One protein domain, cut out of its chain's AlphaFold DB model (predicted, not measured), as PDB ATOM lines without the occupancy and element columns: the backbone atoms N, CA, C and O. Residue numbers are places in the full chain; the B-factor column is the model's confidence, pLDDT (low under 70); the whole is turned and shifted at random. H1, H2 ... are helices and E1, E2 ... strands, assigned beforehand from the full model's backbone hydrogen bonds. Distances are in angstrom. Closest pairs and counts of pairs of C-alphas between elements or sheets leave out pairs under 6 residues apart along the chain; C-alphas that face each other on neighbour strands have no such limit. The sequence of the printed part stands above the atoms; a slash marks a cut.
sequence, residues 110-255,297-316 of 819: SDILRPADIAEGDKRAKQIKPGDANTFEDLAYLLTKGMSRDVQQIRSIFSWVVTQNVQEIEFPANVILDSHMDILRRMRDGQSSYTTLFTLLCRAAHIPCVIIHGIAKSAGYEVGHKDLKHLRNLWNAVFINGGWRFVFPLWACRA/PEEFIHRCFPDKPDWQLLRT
ATOM      1  N   SER A 110      94.682 120.703 118.429       92.44
ATOM      2  CA  SER A 110      93.700 120.501 119.511       92.44
ATOM      3  C   SER A 110      93.298 119.047 119.745       92.44
ATOM      4  O   SER A 110      92.886 118.694 120.846       92.44
ATOM      5  N   ASP A 111      93.400 118.206 118.718       94.12
ATOM      6  CA  ASP A 111      92.905 116.830 118.759       94.12
ATOM      7  C   ASP A 111      93.977 115.867 119.300       94.12
ATOM      8  O   ASP A 111      93.671 114.753 119.728       94.12
ATOM      9  N   ILE A 112      95.248 116.290 119.269       94.06
ATOM     10  CA  ILE A 112      96.410 115.466 119.631       94.06
ATOM     11  C   ILE A 112      97.125 115.952 120.897       94.06
ATOM     12  O   ILE A 112      97.675 115.123 121.624       94.06
ATOM     13  N   LEU A 113      97.091 117.259 121.184       94.50
ATOM     14  CA  LEU A 113      97.765 117.896 122.315       94.50
ATOM     15  C   LEU A 113      96.762 118.260 123.415       94.50
ATOM     16  O   LEU A 113      95.853 119.058 123.202       94.50
ATOM     17  N   ARG A 114      96.951 117.704 124.615       94.12
ATOM     18  CA  ARG A 114      96.117 117.988 125.795       94.12
ATOM     19  C   ARG A 114      96.905 118.827 126.811       94.12
ATOM     20  O   ARG A 114      98.115 118.628 126.909       94.12
ATOM     21  N   PRO A 115      96.261 119.647 127.664       93.50
ATOM     22  CA  PRO A 115      96.955 120.391 128.725       93.50
ATOM     23  C   PRO A 115      97.798 119.510 129.663       93.50
ATOM     24  O   PRO A 115      98.877 119.905 130.089       93.50
ATOM     25  N   ALA A 116      97.359 118.275 129.931       93.38
ATOM     26  CA  ALA A 116      98.137 117.308 130.709       93.38
ATOM     27  C   ALA A 116      99.395 116.795 129.978       93.38
ATOM     28  O   ALA A 116     100.383 116.466 130.625       93.38
ATOM     29  N   ASP A 117      99.374 116.735 128.640       94.56
ATOM     30  CA  ASP A 117     100.556 116.368 127.849       94.56
ATOM     31  C   ASP A 117     101.589 117.513 127.841       94.56
ATOM     32  O   ASP A 117     102.789 117.248 127.870       94.56
ATOM     33  N   ILE A 118     101.115 118.768 127.863       93.12
ATOM     34  CA  ILE A 118     101.940 119.973 128.046       93.12
ATOM     35  C   ILE A 118     102.641 119.930 129.409       93.12
ATOM     36  O   ILE A 118     103.868 119.926 129.480       93.12
ATOM     37  N   ALA A 119     101.859 119.812 130.486       93.69
ATOM     38  CA  ALA A 119     102.368 119.855 131.855       93.69
ATOM     39  C   ALA A 119     103.404 118.756 132.163       93.69
ATOM     40  O   ALA A 119     104.389 119.031 132.846       93.69
ATOM     41  N   GLU A 120     103.215 117.528 131.665       94.75
ATOM     42  CA  GLU A 120     104.166 116.432 131.904       94.75
ATOM     43  C   GLU A 120     105.478 116.616 131.119       94.75
ATOM     44  O   GLU A 120     106.558 116.406 131.677       94.75
ATOM     45  N   GLY A 121     105.408 117.075 129.862       94.94
ATOM     46  CA  GLY A 121     106.599 117.401 129.070       94.94
ATOM     47  C   GLY A 121     107.410 118.550 129.678       94.94
ATOM     48  O   GLY A 121     108.623 118.437 129.845       94.94
ATOM     49  N   ASP A 122     106.740 119.622 130.104       94.88
ATOM     50  CA  ASP A 122     107.382 120.800 130.706       94.88
ATOM     51  C   ASP A 122     108.020 120.479 132.060       94.88
ATOM     52  O   ASP A 122     109.125 120.929 132.369       94.88
ATOM     53  N   LYS A 123     107.337 119.663 132.867       94.88
ATOM     54  CA  LYS A 123     107.850 119.172 134.147       94.88
ATOM     55  C   LYS A 123     109.109 118.328 133.960       94.88
ATOM     56  O   LYS A 123     110.032 118.474 134.756       94.88
ATOM     57  N   ARG A 124     109.166 117.472 132.933       95.94
ATOM     58  CA  ARG A 124     110.369 116.687 132.623       95.94
ATOM     59  C   ARG A 124     111.508 117.566 132.120       95.94
ATOM     60  O   ARG A 124     112.621 117.420 132.613       95.94
ATOM     61  N   ALA A 125     111.239 118.478 131.188       95.19
ATOM     62  CA  ALA A 125     112.244 119.391 130.644       95.19
ATOM     63  C   ALA A 125     112.981 120.159 131.757       95.19
ATOM     64  O   ALA A 125     114.207 120.187 131.783       95.19
ATOM     65  N   LYS A 126     112.237 120.684 132.741       94.31
ATOM     66  CA  LYS A 126     112.780 121.413 133.904       94.31
ATOM     67  C   LYS A 126     113.664 120.578 134.843       94.31
ATOM     68  O   LYS A 126     114.336 121.152 135.692       94.31
ATOM     69  N   GLN A 127     113.646 119.248 134.740       95.00
ATOM     70  CA  GLN A 127     114.437 118.352 135.593       95.00
ATOM     71  C   GLN A 127     115.817 118.014 135.016       95.00
ATOM     72  O   GLN A 127     116.608 117.404 135.730       95.00
ATOM     73  N   ILE A 128     116.095 118.363 133.755       95.50
ATOM     74  CA  ILE A 128     117.275 117.897 133.014       95.50
ATOM     75  C   ILE A 128     118.137 119.085 132.593       95.50
ATOM     76  O   ILE A 128     117.689 119.977 131.871       95.50
ATOM     77  N   LYS A 129     119.399 119.076 133.010       93.12
ATOM     78  CA  LYS A 129     120.412 120.067 132.642       93.12
ATOM     79  C   LYS A 129     121.229 119.592 131.432       93.12
ATOM     80  O   LYS A 129     121.400 118.388 131.252       93.12
ATOM     81  N   PRO A 130     121.825 120.507 130.642       89.75
ATOM     82  CA  PRO A 130     122.732 120.149 129.543       89.75
ATOM     83  C   PRO A 130     123.878 119.204 129.926       89.75
ATOM     84  O   PRO A 130     124.244 118.338 129.134       89.75
ATOM     85  N   GLY A 131     124.414 119.338 131.144       88.12
ATOM     86  CA  GLY A 131     125.498 118.494 131.656       88.12
ATOM     87  C   GLY A 131     125.083 117.102 132.150       88.12
ATOM     88  O   GLY A 131     125.963 116.314 132.483       88.12
ATOM     89  N   ASP A 132     123.787 116.774 132.198       89.88
ATOM     90  CA  ASP A 132     123.309 115.469 132.694       89.88
ATOM     91  C   ASP A 132     123.482 114.336 131.657       89.88
ATOM     92  O   ASP A 132     123.271 113.162 131.968       89.88
ATOM     93  N   ALA A 133     123.862 114.680 130.423       89.06
ATOM     94  CA  ALA A 133     124.044 113.771 129.296       89.06
ATOM     95  C   ALA A 133     125.375 114.028 128.575       89.06
ATOM     96  O   ALA A 133     125.859 115.158 128.532       89.06
ATOM     97  N   ASN A 134     125.935 112.984 127.950       84.62
ATOM     98  CA  ASN A 134     127.173 113.069 127.161       84.62
ATOM     99  C   ASN A 134     126.929 112.989 125.645       84.62
ATOM    100  O   ASN A 134     127.758 113.457 124.865       84.62
ATOM    101  N   THR A 135     125.805 112.400 125.230       90.38
ATOM    102  CA  THR A 135     125.420 112.196 123.827       90.38
ATOM    103  C   THR A 135     124.008 112.715 123.555       90.38
ATOM    104  O   THR A 135     123.223 112.950 124.482       90.38
ATOM    105  N   PHE A 136     123.664 112.873 122.274       92.38
ATOM    106  CA  PHE A 136     122.305 113.222 121.862       92.38
ATOM    107  C   PHE A 136     121.297 112.133 122.248       92.38
ATOM    108  O   PHE A 136     120.188 112.452 122.670       92.38
ATOM    109  N   GLU A 137     121.694 110.866 122.152       94.62
ATOM    110  CA  GLU A 137     120.913 109.684 122.509       94.62
ATOM    111  C   GLU A 137     120.635 109.623 124.017       94.62
ATOM    112  O   GLU A 137     119.491 109.403 124.416       94.62
ATOM    113  N   ASP A 138     121.641 109.890 124.859       94.00
ATOM    114  CA  ASP A 138     121.467 109.973 126.317       94.00
ATOM    115  C   ASP A 138     120.482 111.089 126.689       94.00
ATOM    116  O   ASP A 138     119.554 110.873 127.471       94.00
ATOM    117  N   LEU A 139     120.658 112.283 126.112       96.62
ATOM    118  CA  LEU A 139     119.818 113.444 126.403       96.62
ATOM    119  C   LEU A 139     118.376 113.225 125.928       96.62
ATOM    120  O   LEU A 139     117.428 113.457 126.682       96.62
ATOM    121  N   ALA A 140     118.203 112.715 124.707       96.88
ATOM    122  CA  ALA A 140     116.906 112.328 124.164       96.88
ATOM    123  C   ALA A 140     116.228 111.262 125.036       96.88
ATOM    124  O   ALA A 140     115.045 111.392 125.357       96.88
ATOM    125  N   TYR A 141     116.960 110.245 125.494       96.62
ATOM    126  CA  TYR A 141     116.433 109.239 126.412       96.62
ATOM    127  C   TYR A 141     116.010 109.847 127.756       96.62
ATOM    128  O   TYR A 141     114.892 109.589 128.201       96.62
ATOM    129  N   LEU A 142     116.823 110.697 128.392       97.19
ATOM    130  CA  LEU A 142     116.442 111.372 129.643       97.19
ATOM    131  C   LEU A 142     115.153 112.195 129.473       97.19
ATOM    132  O   LEU A 142     114.226 112.074 130.285       97.19
ATOM    133  N   LEU A 143     115.053 112.967 128.388       97.38
ATOM    134  CA  LEU A 143     113.893 113.809 128.074       97.38
ATOM    135  C   LEU A 143     112.615 113.006 127.789       97.38
ATOM    136  O   LEU A 143     111.523 113.491 128.061       97.38
ATOM    137  N   THR A 144     112.716 111.775 127.285       96.81
ATOM    138  CA  THR A 144     111.550 111.011 126.792       96.81
ATOM    139  C   THR A 144     111.181 109.789 127.640       96.81
ATOM    140  O   THR A 144     110.040 109.320 127.598       96.81
ATOM    141  N   LYS A 145     112.104 109.274 128.465       94.38
ATOM    142  CA  LYS A 145     111.940 108.030 129.237       94.38
ATOM    143  C   LYS A 145     110.656 108.009 130.067       94.38
ATOM    144  O   LYS A 145     110.401 108.909 130.868       94.38
ATOM    145  N   GLY A 146     109.886 106.930 129.947       91.56
ATOM    146  CA  GLY A 146     108.672 106.704 130.740       91.56
ATOM    147  C   GLY A 146     107.443 107.497 130.284       91.56
ATOM    148  O   GLY A 146     106.385 107.350 130.892       91.56
ATOM    149  N   MET A 147     107.540 108.300 129.220       94.12
ATOM    150  CA  MET A 147     106.378 108.926 128.587       94.12
ATOM    151  C   MET A 147     105.692 107.940 127.644       94.12
ATOM    152  O   MET A 147     106.344 107.291 126.829       94.12
ATOM    153  N   SER A 148     104.366 107.846 127.745       88.31
ATOM    154  CA  SER A 148     103.548 106.865 127.009       88.31
ATOM    155  C   SER A 148     102.970 107.393 125.694       88.31
ATOM    156  O   SER A 148     102.324 106.643 124.964       88.31
ATOM    157  N   ARG A 149     103.155 108.686 125.403       93.06
ATOM    158  CA  ARG A 149     102.662 109.349 124.193       93.06
ATOM    159  C   ARG A 149     103.764 110.194 123.575       93.06
ATOM    160  O   ARG A 149     104.317 111.057 124.251       93.06
ATOM    161  N   ASP A 150     103.963 110.045 122.274       92.19
ATOM    162  CA  ASP A 150     104.942 110.794 121.479       92.19
ATOM    163  C   ASP A 150     104.788 112.313 121.674       92.19
ATOM    164  O   ASP A 150     105.768 113.039 121.781       92.19
ATOM    165  N   VAL A 151     103.554 112.814 121.834       95.44
ATOM    166  CA  VAL A 151     103.297 114.253 122.045       95.44
ATOM    167  C   VAL A 151     103.947 114.794 123.326       95.44
ATOM    168  O   VAL A 151     104.383 115.941 123.347       95.44
ATOM    169  N   GLN A 152     104.058 113.969 124.373       96.25
ATOM    170  CA  GLN A 152     104.733 114.320 125.628       96.25
ATOM    171  C   GLN A 152     106.251 114.361 125.425       96.25
ATOM    172  O   GLN A 152     106.914 115.277 125.903       96.25
ATOM    173  N   GLN A 153     106.783 113.407 124.653       96.81
ATOM    174  CA  GLN A 153     108.203 113.305 124.314       96.81
ATOM    175  C   GLN A 153     108.665 114.515 123.490       96.81
ATOM    176  O   GLN A 153     109.601 115.209 123.886       96.81
ATOM    177  N   ILE A 154     107.949 114.837 122.403       97.31
ATOM    178  CA  ILE A 154     108.227 116.022 121.574       97.31
ATOM    179  C   ILE A 154     108.073 117.300 122.403       97.31
ATOM    180  O   ILE A 154     108.900 118.202 122.277       97.31
ATOM    181  N   ARG A 155     107.058 117.389 123.277       96.62
ATOM    182  CA  ARG A 155     106.900 118.545 124.168       96.62
ATOM    183  C   ARG A 155     108.082 118.687 125.118       96.62
ATOM    184  O   ARG A 155     108.589 119.790 125.247       96.62
ATOM    185  N   SER A 156     108.556 117.606 125.734       97.56
ATOM    186  CA  SER A 156     109.714 117.677 126.630       97.56
ATOM    187  C   SER A 156     110.979 118.120 125.899       97.56
ATOM    188  O   SER A 156     111.720 118.941 126.431       97.56
ATOM    189  N   ILE A 157     111.217 117.627 124.679       97.75
ATOM    190  CA  ILE A 157     112.348 118.066 123.846       97.75
ATOM    191  C   ILE A 157     112.205 119.549 123.481       97.75
ATOM    192  O   ILE A 157     113.150 120.313 123.650       97.75
ATOM    193  N   PHE A 158     111.022 119.973 123.027       96.88
ATOM    194  CA  PHE A 158     110.731 121.367 122.685       96.88
ATOM    195  C   PHE A 158     110.953 122.295 123.879       96.88
ATOM    196  O   PHE A 158     111.761 123.214 123.796       96.88
ATOM    197  N   SER A 159     110.282 122.019 124.998       95.06
ATOM    198  CA  SER A 159     110.341 122.826 126.214       95.06
ATOM    199  C   SER A 159     111.736 122.855 126.818       95.06
ATOM    200  O   SER A 159     112.126 123.869 127.387       95.06
ATOM    201  N   TRP A 160     112.524 121.792 126.655       95.94
ATOM    202  CA  TRP A 160     113.935 121.816 127.016       95.94
ATOM    203  C   TRP A 160     114.717 122.766 126.104       95.94
ATOM    204  O   TRP A 160     115.298 123.722 126.609       95.94
ATOM    205  N   VAL A 161     114.661 122.593 124.778       94.75
ATOM    206  CA  VAL A 161     115.378 123.446 123.804       94.75
ATOM    207  C   VAL A 161     115.082 124.936 124.001       94.75
ATOM    208  O   VAL A 161     116.004 125.749 124.002       94.75
ATOM    209  N   VAL A 162     113.814 125.303 124.193       91.62
ATOM    210  CA  VAL A 162     113.385 126.712 124.281       91.62
ATOM    211  C   VAL A 162     113.641 127.365 125.643       91.62
ATOM    212  O   VAL A 162     113.578 128.587 125.748       91.62
ATOM    213  N   THR A 163     113.959 126.579 126.677       90.12
ATOM    214  CA  THR A 163     114.330 127.092 128.012       90.12
ATOM    215  C   THR A 163     115.842 127.159 128.242       90.12
ATOM    216  O   THR A 163     116.271 127.645 129.286       90.12
ATOM    217  N   GLN A 164     116.672 126.728 127.280       88.88
ATOM    218  CA  GLN A 164     118.129 126.818 127.413       88.88
ATOM    219  C   GLN A 164     118.628 128.260 127.242       88.88
ATOM    220  O   GLN A 164     118.690 128.790 126.127       88.88
ATOM    221  N   ASN A 165     119.065 128.878 128.343       85.94
ATOM    222  CA  ASN A 165     119.795 130.142 128.300       85.94
ATOM    223  C   ASN A 165     121.270 129.899 127.941       85.94
ATOM    224  O   ASN A 165     122.132 129.781 128.807       85.94
ATOM    225  N   VAL A 166     121.569 129.834 126.640       85.12
ATOM    226  CA  VAL A 166     122.917 129.530 126.116       85.12
ATOM    227  C   VAL A 166     124.026 130.494 126.565       85.12
ATOM    228  O   VAL A 166     125.198 130.171 126.395       85.12
ATOM    229  N   GLN A 167     123.684 131.656 127.133       83.44
ATOM    230  CA  GLN A 167     124.655 132.615 127.674       83.44
ATOM    231  C   GLN A 167     125.119 132.263 129.100       83.44
ATOM    232  O   GLN A 167     126.217 132.647 129.484       83.44
ATOM    233  N   GLU A 168     124.317 131.509 129.859       85.06
ATOM    234  CA  GLU A 168     124.596 131.102 131.250       85.06
ATOM    235  C   GLU A 168     125.137 129.666 131.365       85.06
ATOM    236  O   GLU A 168     125.492 129.213 132.451       85.06
ATOM    237  N   ILE A 169     125.208 128.926 130.254       86.75
ATOM    238  CA  ILE A 169     125.739 127.558 130.239       86.75
ATOM    239  C   ILE A 169     127.270 127.599 130.324       86.75
ATOM    240  O   ILE A 169     127.950 128.117 129.436       86.75
ATOM    241  N   GLU A 170     127.820 126.975 131.364       85.00
ATOM    242  CA  GLU A 170     129.244 126.654 131.441       85.00
ATOM    243  C   GLU A 170     129.576 125.499 130.484       85.00
ATOM    244  O   GLU A 170     128.997 124.412 130.556       85.00
ATOM    245  N   PHE A 171     130.526 125.725 129.574       87.19
ATOM    246  CA  PHE A 171     130.976 124.718 128.613       87.19
ATOM    247  C   PHE A 171     132.327 124.132 129.048       87.19
ATOM    248  O   PHE A 171     133.246 124.901 129.337       87.19
ATOM    249  N   PRO A 172     132.501 122.796 129.060       81.69
ATOM    250  CA  PRO A 172     133.786 122.190 129.392       81.69
ATOM    251  C   PRO A 172     134.845 122.552 128.343       81.69
ATOM    252  O   PRO A 172     134.540 122.654 127.157       81.69
ATOM    253  N   ALA A 173     136.111 122.690 128.753       76.94
ATOM    254  CA  ALA A 173     137.198 123.090 127.849       76.94
ATOM    255  C   ALA A 173     137.330 122.176 126.610       76.94
ATOM    256  O   ALA A 173     137.560 122.655 125.501       76.94
ATOM    257  N   ASN A 174     137.106 120.871 126.793       81.25
ATOM    258  CA  ASN A 174     137.135 119.858 125.738       81.25
ATOM    259  C   ASN A 174     135.713 119.393 125.382       81.25
ATOM    260  O   ASN A 174     135.333 118.261 125.677       81.25
ATOM    261  N   VAL A 175     134.908 120.265 124.767       80.44
ATOM    262  CA  VAL A 175     133.600 119.863 124.217       80.44
ATOM    263  C   VAL A 175     133.800 118.910 123.033       80.44
ATOM    264  O   VAL A 175     134.545 119.224 122.104       80.44
ATOM    265  N   ILE A 176     133.108 117.768 123.046       83.81
ATOM    266  CA  ILE A 176     133.094 116.805 121.936       83.81
ATOM    267  C   ILE A 176     132.396 117.447 120.727       83.81
ATOM    268  O   ILE A 176     131.278 117.948 120.860       83.81
ATOM    269  N   LEU A 177     133.047 117.435 119.560       83.19
ATOM    270  CA  LEU A 177     132.492 117.974 118.311       83.19
ATOM    271  C   LEU A 177     131.157 117.294 117.963       83.19
ATOM    272  O   LEU A 177     131.022 116.087 118.145       83.19
ATOM    273  N   ASP A 178     130.186 118.075 117.485       80.44
ATOM    274  CA  ASP A 178     128.831 117.613 117.131       80.44
ATOM    275  C   ASP A 178     128.042 116.948 118.286       80.44
ATOM    276  O   ASP A 178     127.019 116.307 118.057       80.44
ATOM    277  N   SER A 179     128.451 117.155 119.545       88.62
ATOM    278  CA  SER A 179     127.608 116.883 120.721       88.62
ATOM    279  C   SER A 179     126.549 117.974 120.932       88.62
ATOM    280  O   SER A 179     126.657 119.085 120.404       88.62
ATOM    281  N   HIS A 180     125.543 117.714 121.773       89.75
ATOM    282  CA  HIS A 180     124.551 118.725 122.167       89.75
ATOM    283  C   HIS A 180     125.201 119.940 122.842       89.75
ATOM    284  O   HIS A 180     124.787 121.067 122.580       89.75
ATOM    285  N   MET A 181     126.257 119.736 123.639       90.88
ATOM    286  CA  MET A 181     127.041 120.826 124.234       90.88
ATOM    287  C   MET A 181     127.795 121.646 123.180       90.88
ATOM    288  O   MET A 181     127.914 122.860 123.326       90.88
ATOM    289  N   ASP A 182     128.275 121.028 122.100       89.69
ATOM    290  CA  ASP A 182     128.917 121.760 121.003       89.69
ATOM    291  C   ASP A 182     127.905 122.552 120.167       89.69
ATOM    292  O   ASP A 182     128.170 123.695 119.800       89.69
ATOM    293  N   ILE A 183     126.713 121.998 119.932       90.69
ATOM    294  CA  ILE A 183     125.616 122.725 119.282       90.69
ATOM    295  C   ILE A 183     125.162 123.909 120.144       90.69
ATOM    296  O   ILE A 183     125.060 125.015 119.620       90.69
ATOM    297  N   LEU A 184     124.972 123.730 121.456       91.69
ATOM    298  CA  LEU A 184     124.640 124.820 122.388       91.69
ATOM    299  C   LEU A 184     125.727 125.911 122.419       91.69
ATOM    300  O   LEU A 184     125.403 127.101 122.415       91.69
ATOM    301  N   ARG A 185     127.010 125.528 122.378       90.12
ATOM    302  CA  ARG A 185     128.143 126.461 122.264       90.12
ATOM    303  C   ARG A 185     128.089 127.237 120.947       90.12
ATOM    304  O   ARG A 185     128.140 128.463 120.954       90.12
ATOM    305  N   ARG A 186     127.896 126.542 119.821       88.69
ATOM    306  CA  ARG A 186     127.726 127.173 118.504       88.69
ATOM    307  C   ARG A 186     126.496 128.081 118.449       88.69
ATOM    308  O   ARG A 186     126.568 129.119 117.807       88.69
ATOM    309  N   MET A 187     125.398 127.752 119.133       87.62
ATOM    310  CA  MET A 187     124.218 128.623 119.245       87.62
ATOM    311  C   MET A 187     124.527 129.917 120.007       87.62
ATOM    312  O   MET A 187     124.144 130.992 119.545       87.62
ATOM    313  N   ARG A 188     125.261 129.848 121.129       86.44
ATOM    314  CA  ARG A 188     125.727 131.037 121.869       86.44
ATOM    315  C   ARG A 188     126.547 131.975 120.978       86.44
ATOM    316  O   ARG A 188     126.371 133.190 121.045       86.44
ATOM    317  N   ASP A 189     127.385 131.392 120.124       83.19
ATOM    318  CA  ASP A 189     128.303 132.103 119.232       83.19
ATOM    319  C   ASP A 189     127.662 132.440 117.852       83.19
ATOM    320  O   ASP A 189     128.343 132.919 116.946       83.19
ATOM    321  N   GLY A 190     126.352 132.196 117.665       82.06
ATOM    322  CA  GLY A 190     125.587 132.498 116.437       82.06
ATOM    323  C   GLY A 190     125.828 131.556 115.243       82.06
ATOM    324  O   GLY A 190     125.318 131.780 114.144       82.06
ATOM    325  N   GLN A 191     126.599 130.488 115.433       84.38
ATOM    326  CA  GLN A 191     127.013 129.527 114.406       84.38
ATOM    327  C   GLN A 191     126.055 128.335 114.221       84.38
ATOM    328  O   GLN A 191     126.251 127.547 113.299       84.38
ATOM    329  N   SER A 192     125.041 128.186 115.077       86.62
ATOM    330  CA  SER A 192     124.015 127.138 114.978       86.62
ATOM    331  C   SER A 192     122.649 127.655 115.444       86.62
ATOM    332  O   SER A 192     122.569 128.690 116.108       86.62
ATOM    333  N   SER A 193     121.583 126.954 115.069       89.19
ATOM    334  CA  SER A 193     120.177 127.331 115.258       89.19
ATOM    335  C   SER A 193     119.453 126.474 116.304       89.19
ATOM    336  O   SER A 193     119.802 125.313 116.545       89.19
ATOM    337  N   TYR A 194     118.371 127.010 116.883       92.25
ATOM    338  CA  TYR A 194     117.480 126.207 117.735       92.25
ATOM    339  C   TYR A 194     116.804 125.094 116.915       92.25
ATOM    340  O   TYR A 194     116.598 123.981 117.404       92.25
ATOM    341  N   THR A 195     116.505 125.390 115.649       93.62
ATOM    342  CA  THR A 195     115.959 124.463 114.652       93.62
ATOM    343  C   THR A 195     116.857 123.234 114.435       93.62
ATOM    344  O   THR A 195     116.353 122.106 114.373       93.62
ATOM    345  N   THR A 196     118.182 123.410 114.384       93.12
ATOM    346  CA  THR A 196     119.160 122.309 114.323       93.12
ATOM    347  C   THR A 196     119.146 121.472 115.601       93.12
ATOM    348  O   THR A 196     118.953 120.256 115.524       93.12
ATOM    349  N   LEU A 197     119.277 122.099 116.777       94.44
ATOM    350  CA  LEU A 197     119.305 121.391 118.065       94.44
ATOM    351  C   LEU A 197     118.047 120.529 118.278       94.44
ATOM    352  O   LEU A 197     118.142 119.360 118.657       94.44
ATOM    353  N   PHE A 198     116.871 121.083 117.972       96.31
ATOM    354  CA  PHE A 198     115.598 120.370 118.062       96.31
ATOM    355  C   PHE A 198     115.499 119.195 117.074       96.31
ATOM    356  O   PHE A 198     114.980 118.136 117.432       96.31
ATOM    357  N   THR A 199     116.034 119.339 115.853       95.62
ATOM    358  CA  THR A 199     116.072 118.251 114.855       95.62
ATOM    359  C   THR A 199     116.887 117.066 115.355       95.62
ATOM    360  O   THR A 199     116.413 115.930 115.300       95.62
ATOM    361  N   LEU A 200     118.097 117.330 115.855       94.38
ATOM    362  CA  LEU A 200     119.027 116.299 116.317       94.38
ATOM    363  C   LEU A 200     118.460 115.540 117.525       94.38
ATOM    364  O   LEU A 200     118.461 114.310 117.525       94.38
ATOM    365  N   LEU A 201     117.867 116.246 118.497       96.50
ATOM    366  CA  LEU A 201     117.208 115.615 119.649       96.50
ATOM    367  C   LEU A 201     115.992 114.764 119.261       96.50
ATOM    368  O   LEU A 201     115.823 113.669 119.793       96.50
ATOM    369  N   CYS A 202     115.158 115.224 118.323       96.44
ATOM    370  CA  CYS A 202     114.033 114.419 117.840       96.44
ATOM    371  C   CYS A 202     114.516 113.133 117.154       96.44
ATOM    372  O   CYS A 202     113.983 112.060 117.428       96.44
ATOM    373  N   ARG A 203     115.551 113.217 116.311       94.38
ATOM    374  CA  ARG A 203     116.116 112.056 115.600       94.38
ATOM    375  C   ARG A 203     116.775 111.052 116.544       94.38
ATOM    376  O   ARG A 203     116.549 109.853 116.395       94.38
ATOM    377  N   ALA A 204     117.488 111.534 117.561       94.88
ATOM    378  CA  ALA A 204     118.030 110.705 118.637       94.88
ATOM    379  C   ALA A 204     116.930 110.037 119.493       94.88
ATOM    380  O   ALA A 204     117.121 108.928 119.980       94.88
ATOM    381  N   ALA A 205     115.746 110.652 119.603       95.00
ATOM    382  CA  ALA A 205     114.540 110.033 120.171       95.00
ATOM    383  C   ALA A 205     113.773 109.118 119.183       95.00
ATOM    384  O   ALA A 205     112.690 108.636 119.513       95.00
ATOM    385  N   HIS A 206     114.292 108.896 117.970       93.12
ATOM    386  CA  HIS A 206     113.636 108.187 116.859       93.12
ATOM    387  C   HIS A 206     112.302 108.802 116.385       93.12
ATOM    388  O   HIS A 206     111.463 108.125 115.786       93.12
ATOM    389  N   ILE A 207     112.117 110.104 116.602       94.69
ATOM    390  CA  ILE A 207     110.954 110.879 116.167       94.69
ATOM    391  C   ILE A 207     111.279 111.529 114.811       94.69
ATOM    392  O   ILE A 207     112.198 112.354 114.750       94.69
ATOM    393  N   PRO A 208     110.544 111.224 113.720       95.69
ATOM    394  CA  PRO A 208     110.856 111.776 112.406       95.69
ATOM    395  C   PRO A 208     110.741 113.302 112.398       95.69
ATOM    396  O   PRO A 208     109.656 113.852 112.606       95.69
ATOM    397  N   CYS A 209     111.862 113.983 112.152       96.25
ATOM    398  CA  CYS A 209     111.965 115.440 112.200       96.25
ATOM    399  C   CYS A 209     112.791 115.984 111.028       96.25
ATOM    400  O   CYS A 209     113.873 115.476 110.711       96.25
ATOM    401  N   VAL A 210     112.272 117.026 110.383       95.31
ATOM    402  CA  VAL A 210     112.872 117.676 109.213       95.31
ATOM    403  C   VAL A 210     113.110 119.159 109.473       95.31
ATOM    404  O   VAL A 210     112.383 119.783 110.252       95.31
ATOM    405  N   ILE A 211     114.086 119.728 108.769       94.94
ATOM    406  CA  ILE A 211     114.301 121.176 108.687       94.94
ATOM    407  C   ILE A 211     113.642 121.686 107.405       94.94
ATOM    408  O   ILE A 211     113.847 121.143 106.317       94.94
ATOM    409  N   ILE A 212     112.839 122.737 107.537       94.88
ATOM    410  CA  ILE A 212     112.155 123.415 106.442       94.88
ATOM    411  C   ILE A 212     112.793 124.789 106.267       94.88
ATOM    412  O   ILE A 212     112.843 125.593 107.195       94.88
ATOM    413  N   HIS A 213     113.260 125.049 105.049       93.94
ATOM    414  CA  HIS A 213     113.773 126.349 104.637       93.94
ATOM    415  C   HIS A 213     112.645 127.174 104.015       93.94
ATOM    416  O   HIS A 213     111.804 126.649 103.272       93.94
ATOM    417  N   GLY A 214     112.644 128.476 104.288       94.06
ATOM    418  CA  GLY A 214     111.672 129.381 103.699       94.06
ATOM    419  C   GLY A 214     111.849 130.832 104.122       94.06
ATOM    420  O   GLY A 214     112.943 131.294 104.455       94.06
ATOM    421  N   ILE A 215     110.743 131.561 104.061       93.50
ATOM    422  CA  ILE A 215     110.635 132.972 104.423       93.50
ATOM    423  C   ILE A 215     109.718 133.073 105.637       93.50
ATOM    424  O   ILE A 215     108.613 132.534 105.601       93.50
ATOM    425  N   ALA A 216     110.132 133.791 106.677       91.25
ATOM    426  CA  ALA A 216     109.260 134.149 107.793       91.25
ATOM    427  C   ALA A 216     109.056 135.667 107.802       91.25
ATOM    428  O   ALA A 216     110.016 136.411 107.643       91.25
ATOM    429  N   LYS A 217     107.830 136.150 108.007       88.75
ATOM    430  CA  LYS A 217     107.565 137.571 108.284       88.75
ATOM    431  C   LYS A 217     108.094 137.879 109.700       88.75
ATOM    432  O   LYS A 217     107.356 137.720 110.668       88.75
ATOM    433  N   SER A 218     109.394 138.173 109.818       78.94
ATOM    434  CA  SER A 218     110.129 138.399 111.076       78.94
ATOM    435  C   SER A 218     110.155 139.877 111.493       78.94
ATOM    436  O   SER A 218     109.353 140.658 110.984       78.94
ATOM    437  N   ALA A 219     111.009 140.271 112.446       71.69
ATOM    438  CA  ALA A 219     110.996 141.625 113.008       71.69
ATOM    439  C   ALA A 219     111.280 142.719 111.957       71.69
ATOM    440  O   ALA A 219     110.770 143.828 112.087       71.69
ATOM    441  N   GLY A 220     112.029 142.396 110.896       72.69
ATOM    442  CA  GLY A 220     112.248 143.277 109.741       72.69
ATOM    443  C   GLY A 220     111.106 143.338 108.710       72.69
ATOM    444  O   GLY A 220     111.261 143.992 107.681       72.69
ATOM    445  N   TYR A 221     109.975 142.649 108.913       83.50
ATOM    446  CA  TYR A 221     108.856 142.672 107.960       83.50
ATOM    447  C   TYR A 221     107.882 143.825 108.213       83.50
ATOM    448  O   TYR A 221     107.206 143.865 109.241       83.50
ATOM    449  N   GLU A 222     107.684 144.677 107.209       83.31
ATOM    450  CA  GLU A 222     106.602 145.666 107.197       83.31
ATOM    451  C   GLU A 222     105.408 145.189 106.360       83.31
ATOM    452  O   GLU A 222     105.550 144.564 105.304       83.31
ATOM    453  N   VAL A 223     104.194 145.492 106.825       85.69
ATOM    454  CA  VAL A 223     102.959 144.987 106.212       85.69
ATOM    455  C   VAL A 223     102.818 145.467 104.769       85.69
ATOM    456  O   VAL A 223     102.678 146.654 104.504       85.69
ATOM    457  N   GLY A 224     102.785 144.524 103.826       83.81
ATOM    458  CA  GLY A 224     102.634 144.814 102.399       83.81
ATOM    459  C   GLY A 224     103.955 144.998 101.644       83.81
ATOM    460  O   GLY A 224     103.916 145.211 100.430       83.81
ATOM    461  N   HIS A 225     105.114 144.869 102.303       84.88
ATOM    462  CA  HIS A 225     106.389 144.721 101.598       84.88
ATOM    463  C   HIS A 225     106.435 143.417 100.795       84.88
ATOM    464  O   HIS A 225     106.000 142.357 101.243       84.88
ATOM    465  N   LYS A 226     106.970 143.514  99.570       85.62
ATOM    466  CA  LYS A 226     107.048 142.399  98.612       85.62
ATOM    467  C   LYS A 226     108.433 141.761  98.516       85.62
ATOM    468  O   LYS A 226     108.524 140.577  98.188       85.62
ATOM    469  N   ASP A 227     109.507 142.513  98.783       85.38
ATOM    470  CA  ASP A 227     110.853 141.935  98.831       85.38
ATOM    471  C   ASP A 227     111.149 141.392 100.231       85.38
ATOM    472  O   ASP A 227     111.391 142.138 101.175       85.38
ATOM    473  N   LEU A 228     111.124 140.065 100.338       85.38
ATOM    474  CA  LEU A 228     111.401 139.317 101.562       85.38
ATOM    475  C   LEU A 228     112.726 138.533 101.477       85.38
ATOM    476  O   LEU A 228     112.918 137.574 102.220       85.38
ATOM    477  N   LYS A 229     113.639 138.876 100.549       83.75
ATOM    478  CA  LYS A 229     114.911 138.144 100.348       83.75
ATOM    479  C   LYS A 229     115.807 138.110 101.583       83.75
ATOM    480  O   LYS A 229     116.580 137.171 101.718       83.75
ATOM    481  N   HIS A 230     115.728 139.120 102.445       83.75
ATOM    482  CA  HIS A 230     116.510 139.200 103.679       83.75
ATOM    483  C   HIS A 230     115.880 138.388 104.825       83.75
ATOM    484  O   HIS A 230     116.596 137.931 105.706       83.75
ATOM    485  N   LEU A 231     114.573 138.102 104.771       88.81
ATOM    486  CA  LEU A 231     113.797 137.429 105.826       88.81
ATOM    487  C   LEU A 231     113.834 135.889 105.716       88.81
ATOM    488  O   LEU A 231     112.835 135.185 105.902       88.81
ATOM    489  N   ARG A 232     114.996 135.352 105.333       91.25
ATOM    490  CA  ARG A 232     115.243 133.909 105.207       91.25
ATOM    491  C   ARG A 232     115.300 133.268 106.583       91.25
ATOM    492  O   ARG A 232     116.011 133.768 107.446       91.25
ATOM    493  N   ASN A 233     114.588 132.163 106.772       92.25
ATOM    494  CA  ASN A 233     114.486 131.512 108.074       92.25
ATOM    495  C   ASN A 233     114.402 129.983 107.956       92.25
ATOM    496  O   ASN A 233     114.216 129.444 106.858       92.25
ATOM    497  N   LEU A 234     114.543 129.308 109.097       92.56
ATOM    498  CA  LEU A 234     114.401 127.862 109.257       92.56
ATOM    499  C   LEU A 234     113.317 127.561 110.297       92.56
ATOM    500  O   LEU A 234     113.146 128.326 111.238       92.56
ATOM    501  N   TRP A 235     112.620 126.440 110.156       95.06
ATOM    502  CA  TRP A 235     111.777 125.864 111.210       95.06
ATOM    503  C   TRP A 235     111.688 124.348 111.035       95.06
ATOM    504  O   TRP A 235     112.165 123.793 110.042       95.06
ATOM    505  N   ASN A 236     111.069 123.655 111.987       96.62
ATOM    506  CA  ASN A 236     110.943 122.205 111.956       96.62
ATOM    507  C   ASN A 236     109.562 121.750 111.480       96.62
ATOM    508  O   ASN A 236     108.553 122.433 111.678       96.62
ATOM    509  N   ALA A 237     109.502 120.523 110.963       97.19
ATOM    510  CA  ALA A 237     108.292 119.719 111.069       97.19
ATOM    511  C   ALA A 237     108.593 118.341 111.664       97.19
ATOM    512  O   ALA A 237     109.589 117.710 111.316       97.19
ATOM    513  N   VAL A 238     107.704 117.874 112.540       96.81
ATOM    514  CA  VAL A 238     107.752 116.551 113.182       96.81
ATOM    515  C   VAL A 238     106.573 115.698 112.733       96.81
ATOM    516  O   VAL A 238     105.470 116.219 112.548       96.81
ATOM    517  N   PHE A 239     106.780 114.394 112.554       95.88
ATOM    518  CA  PHE A 239     105.703 113.460 112.234       95.88
ATOM    519  C   PHE A 239     105.124 112.850 113.513       95.88
ATOM    520  O   PHE A 239     105.823 112.154 114.245       95.88
ATOM    521  N   ILE A 240     103.839 113.092 113.776       94.69
ATOM    522  CA  ILE A 240     103.144 112.607 114.973       94.69
ATOM    523  C   ILE A 240     101.665 112.329 114.681       94.69
ATOM    524  O   ILE A 240     101.025 113.042 113.908       94.69
ATOM    525  N   ASN A 241     101.103 111.281 115.295       91.31
ATOM    526  CA  ASN A 241      99.696 110.876 115.150       91.31
ATOM    527  C   ASN A 241      99.217 110.829 113.679       91.31
ATOM    528  O   ASN A 241      98.095 111.231 113.356       91.31
ATOM    529  N   GLY A 242     100.087 110.347 112.784       90.94
ATOM    530  CA  GLY A 242      99.795 110.165 111.360       90.94
ATOM    531  C   GLY A 242      99.916 111.416 110.480       90.94
ATOM    532  O   GLY A 242      99.490 111.360 109.327       90.94
ATOM    533  N   GLY A 243     100.473 112.530 110.971       94.81
ATOM    534  CA  GLY A 243     100.650 113.747 110.174       94.81
ATOM    535  C   GLY A 243     101.872 114.579 110.559       94.81
ATOM    536  O   GLY A 243     102.397 114.476 111.664       94.81
ATOM    537  N   TRP A 244     102.316 115.431 109.633       97.06
ATOM    538  CA  TRP A 244     103.378 116.404 109.888       97.06
ATOM    539  C   TRP A 244     102.838 117.634 110.649       97.06
ATOM    540  O   TRP A 244     101.704 118.078 110.434       97.06
ATOM    541  N   ARG A 245     103.650 118.178 111.559       96.81
ATOM    542  CA  ARG A 245     103.324 119.302 112.453       96.81
ATOM    543  C   ARG A 245     104.472 120.295 112.512       96.81
ATOM    544  O   ARG A 245     105.600 119.871 112.740       96.81
ATOM    545  N   PHE A 246     104.190 121.588 112.367       97.69
ATOM    546  CA  PHE A 246     105.218 122.623 112.467       97.69
ATOM    547  C   PHE A 246     105.654 122.855 113.913       97.69
ATOM    548  O   PHE A 246     104.826 122.868 114.824       97.69
ATOM    549  N   VAL A 247     106.950 123.067 114.118       96.88
ATOM    550  CA  VAL A 247     107.523 123.532 115.385       96.88
ATOM    551  C   VAL A 247     108.526 124.633 115.052       96.88
ATOM    552  O   VAL A 247     109.355 124.446 114.163       96.88
ATOM    553  N   PHE A 248     108.457 125.776 115.737       94.00
ATOM    554  CA  PHE A 248     109.354 126.911 115.486       94.00
ATOM    555  C   PHE A 248     110.035 127.372 116.790       94.00
ATOM    556  O   PHE A 248     109.555 128.301 117.443       94.00
ATOM    557  N   PRO A 249     111.134 126.710 117.208       91.81
ATOM    558  CA  PRO A 249     111.710 126.890 118.540       91.81
ATOM    559  C   PRO A 249     112.139 128.330 118.870       91.81
ATOM    560  O   PRO A 249     111.684 128.861 119.877       91.81
ATOM    561  N   LEU A 250     112.929 129.001 118.016       87.94
ATOM    562  CA  LEU A 250     113.412 130.375 118.270       87.94
ATOM    563  C   LEU A 250     112.269 131.367 118.570       87.94
ATOM    564  O   LEU A 250     112.399 132.240 119.428       87.94
ATOM    565  N   TRP A 251     111.141 131.205 117.878       86.31
ATOM    566  CA  TRP A 251     109.952 132.045 118.016       86.31
ATOM    567  C   TRP A 251     109.134 131.741 119.270       86.31
ATOM    568  O   TRP A 251     108.436 132.615 119.778       86.31
ATOM    569  N   ALA A 252     109.253 130.529 119.811       84.38
ATOM    570  CA  ALA A 252     108.722 130.209 121.126       84.38
ATOM    571  C   ALA A 252     109.566 130.822 122.256       84.38
ATOM    572  O   ALA A 252     109.000 131.199 123.278       84.38
ATOM    573  N   CYS A 253     110.886 130.955 122.071       74.31
ATOM    574  CA  CYS A 253     111.811 131.510 123.069       74.31
ATOM    575  C   CYS A 253     111.661 133.022 123.296       74.31
ATOM    576  O   CYS A 253     112.057 133.518 124.349       74.31
ATOM    577  N   ARG A 254     111.213 133.784 122.287       65.38
ATOM    578  CA  ARG A 254     111.365 135.248 122.262       65.38
ATOM    579  C   ARG A 254     110.027 135.974 122.157       65.38
ATOM    580  O   ARG A 254     109.474 136.123 121.071       65.38
ATOM    581  N   ALA A 255     109.585 136.542 123.278       49.47
ATOM    582  CA  ALA A 255     108.580 137.601 123.310       49.47
ATOM    583  C   ALA A 255     109.182 138.918 122.775       49.47
ATOM    584  O   ALA A 255     109.509 139.833 123.528       49.47
ATOM    585  N   PRO A 297      98.610 124.146 110.020       95.56
ATOM    586  CA  PRO A 297      99.126 124.752 108.788       95.56
ATOM    587  C   PRO A 297      98.396 126.016 108.326       95.56
ATOM    588  O   PRO A 297      99.034 126.939 107.821       95.56
ATOM    589  N   GLU A 298      97.076 126.089 108.522       92.44
ATOM    590  CA  GLU A 298      96.269 127.262 108.170       92.44
ATOM    591  C   GLU A 298      96.566 128.498 109.034       92.44
ATOM    592  O   GLU A 298      96.285 129.615 108.604       92.44
ATOM    593  N   GLU A 299      97.130 128.314 110.230       93.06
ATOM    594  CA  GLU A 299      97.576 129.403 111.106       93.06
ATOM    595  C   GLU A 299      99.037 129.764 110.774       93.06
ATOM    596  O   GLU A 299      99.358 130.925 110.515       93.06
ATOM    597  N   PHE A 300      99.911 128.757 110.657       94.00
ATOM    598  CA  PHE A 300     101.352 128.931 110.429       94.00
ATOM    599  C   PHE A 300     101.692 129.649 109.105       94.00
ATOM    600  O   PHE A 300     102.594 130.493 109.061       94.00
ATOM    601  N   ILE A 301     100.931 129.381 108.033       93.81
ATOM    602  CA  ILE A 301     101.139 129.988 106.705       93.81
ATOM    603  C   ILE A 301     100.938 131.512 106.681       93.81
ATOM    604  O   ILE A 301     101.447 132.174 105.782       93.81
ATOM    605  N   HIS A 302     100.259 132.121 107.666       91.00
ATOM    606  CA  HIS A 302     100.164 133.589 107.735       91.00
ATOM    607  C   HIS A 302     101.532 134.262 107.914       91.00
ATOM    608  O   HIS A 302     101.726 135.389 107.439       91.00
ATOM    609  N   ARG A 303     102.477 133.570 108.568       89.94
ATOM    610  CA  ARG A 303     103.808 134.085 108.903       89.94
ATOM    611  C   ARG A 303     104.939 133.402 108.139       89.94
ATOM    612  O   ARG A 303     105.868 134.103 107.742       89.94
ATOM    613  N   CYS A 304     104.857 132.096 107.888       93.62
ATOM    614  CA  CYS A 304     105.965 131.305 107.343       93.62
ATOM    615  C   CYS A 304     105.610 130.656 105.998       93.62
ATOM    616  O   CYS A 304     104.668 129.873 105.912       93.62
ATOM    617  N   PHE A 305     106.403 130.933 104.960       95.81
ATOM    618  CA  PHE A 305     106.249 130.386 103.610       95.81
ATOM    619  C   PHE A 305     107.438 129.475 103.241       95.81
ATOM    620  O   PHE A 305     108.539 129.985 103.009       95.81
ATOM    621  N   PRO A 306     107.250 128.141 103.192       96.25
ATOM    622  CA  PRO A 306     108.266 127.180 102.758       96.25
ATOM    623  C   PRO A 306     108.703 127.378 101.301       96.25
ATOM    624  O   PRO A 306     107.880 127.673 100.437       96.25
ATOM    625  N   ASP A 307     109.970 127.085 100.993       94.81
ATOM    626  CA  ASP A 307     110.476 127.088  99.608       94.81
ATOM    627  C   ASP A 307     109.857 125.990  98.733       94.81
ATOM    628  O   ASP A 307     109.701 126.147  97.522       94.81
ATOM    629  N   LYS A 308     109.537 124.847  99.347       94.38
ATOM    630  CA  LYS A 308     108.963 123.670  98.686       94.38
ATOM    631  C   LYS A 308     107.452 123.631  98.961       94.38
ATOM    632  O   LYS A 308     107.091 123.468 100.128       94.38
ATOM    633  N   PRO A 309     106.574 123.723  97.941       95.25
ATOM    634  CA  PRO A 309     105.125 123.829  98.139       95.25
ATOM    635  C   PRO A 309     104.501 122.730  99.008       95.25
ATOM    636  O   PRO A 309     103.640 123.028  99.832       95.25
ATOM    637  N   ASP A 310     104.968 121.481  98.897       95.06
ATOM    638  CA  ASP A 310     104.435 120.356  99.683       95.06
ATOM    639  C   ASP A 310     104.603 120.560 101.199       95.06
ATOM    640  O   ASP A 310     103.753 120.153 101.994       95.06
ATOM    641  N   TRP A 311     105.672 121.252 101.609       96.44
ATOM    642  CA  TRP A 311     105.954 121.577 103.009       96.44
ATOM    643  C   TRP A 311     105.090 122.711 103.565       96.44
ATOM    644  O   TRP A 311     105.248 123.060 104.730       96.44
ATOM    645  N   GLN A 312     104.139 123.253 102.793       97.06
ATOM    646  CA  GLN A 312     103.061 124.077 103.351       97.06
ATOM    647  C   GLN A 312     102.055 123.239 104.145       97.06
ATOM    648  O   GLN A 312     101.351 123.786 104.985       97.06
ATOM    649  N   LEU A 313     101.960 121.927 103.878       96.69
ATOM    650  CA  LEU A 313     101.013 120.997 104.515       96.69
ATOM    651  C   LEU A 313      99.527 121.413 104.395       96.69
ATOM    652  O   LEU A 313      98.664 120.848 105.064       96.69
ATOM    653  N   LEU A 314      99.211 122.359 103.506       95.69
ATOM    654  CA  LEU A 314      97.854 122.788 103.179       95.69
ATOM    655  C   LEU A 314      97.218 121.853 102.149       95.69
ATOM    656  O   LEU A 314      97.866 121.416 101.198       95.69
ATOM    657  N   ARG A 315      95.904 121.618 102.265       93.06
ATOM    658  CA  ARG A 315      95.124 120.877 101.249       93.06
ATOM    659  C   ARG A 315      95.177 121.537  99.864       93.06
ATOM    660  O   ARG A 315      95.009 120.868  98.849       93.06
ATOM    661  N   THR A 316      95.379 122.848  99.830       94.00
ATOM    662  CA  THR A 316      95.588 123.632  98.615       94.00
ATOM    663  C   THR A 316      96.740 124.589  98.908       94.00
ATOM    664  O   THR A 316      96.513 125.568  99.618       94.00
TER     665      THR A 316
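What this domain is: This is residues 110 to 255 and 297 to 316 of the 819 residues of the protein "Kyphoscoliosis peptidase" of Crassostrea gigas (UniProt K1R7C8). A curled sheet of four strands has helix H5 packed along it over E1 and E2; H3 packs on H5 at a slant and only grazes the sheet with its residues 150 to 158, and H1, which is not on the sheet, packs on H3. H2 packs crosswise on H3 and H5, H4 runs beside H5, and the short helices H7 and H8 lie on the other side of the sheet from H5. The printed part has 166 residues, with eight named helices and four named strands in the order H1 H2 H3 H4 H5 E1 E2 E3 H6 H7 E4 H8. The sheet runs E3 E2 E1 E4, antiparallel throughout, and the class is mixed, helices and strands. The whole is compact, with a radius of gyration of the C-alphas of 16.4 A and spans of 46 by 38 by 26 A.

Where its parts are: H1, residues 115 to 125, begins at C-alpha 115 (96.955, 120.391, 128.725) and is 15.4 A long. H2 is residues 136 to 144, and H3, residues 150 to 163, is 19.9 A long. H4 is residues 180 to 188, and H5, residues 194 to 204, is 15.5 A long. E1, residues 209 to 216, bends by 60 degrees at residue 213. E2, residues 232 to 240, measures 26.4 A; E3 is residues 243 to 247 and H6 residues 249 to 253. H7 is residues 297 to 300, E4 residues 304 to 306, and H8, residues 309 to 312, ends at C-alpha 312 (103.061, 124.077, 103.351).

How they stand to each other: H3 and H5 are the hubs, touching four helices each. They touch at Val 161 and Phe 198, closest C-alphas 6.5 A, at a tilt of 37 degrees, only just steep, opposite ways. H1 touches H3 at Gly 121 and Ser 156, 4.0 A between C-alphas. H2 touches H5 at Glu 137 and Ala 204, closest C-alphas 4.9 A, about perpendicular at 85 degrees. H4 and H5 form a helical hairpin at a shallow tilt of 8 degrees, closest C-alphas Ile 183 and Leu 197, 6.6 A. H6 touches H5, closest C-alphas Tyr 194 and Leu 250, 5.8 A. H5 is on the sheet at a height of 8.5 A; H7 and H8 only graze it. E1, E2 and E3 form a meander, each strand the antiparallel neighbour of the one before. N 212 and O 235 are 2.8 A apart, N 238 and O 245 2.9 A, and N 305 of E4 and O 215 of E1 2.8 A, within hydrogen-bond range. In H1 to H6 every O i to N i+4 pair is within range; H7 and H8 are too short for one.

The domain as a whole: The C-alphas farthest apart, Ala 173 and Thr 316, are 50.9 A apart. Residues 256 to 296 are not printed, and C-alphas 255 and 297 are 21.6 A apart across the cut. The links H3 to H4 and E1 to E2 are long. Residues 254 to 255 are under 70 in pLDDT.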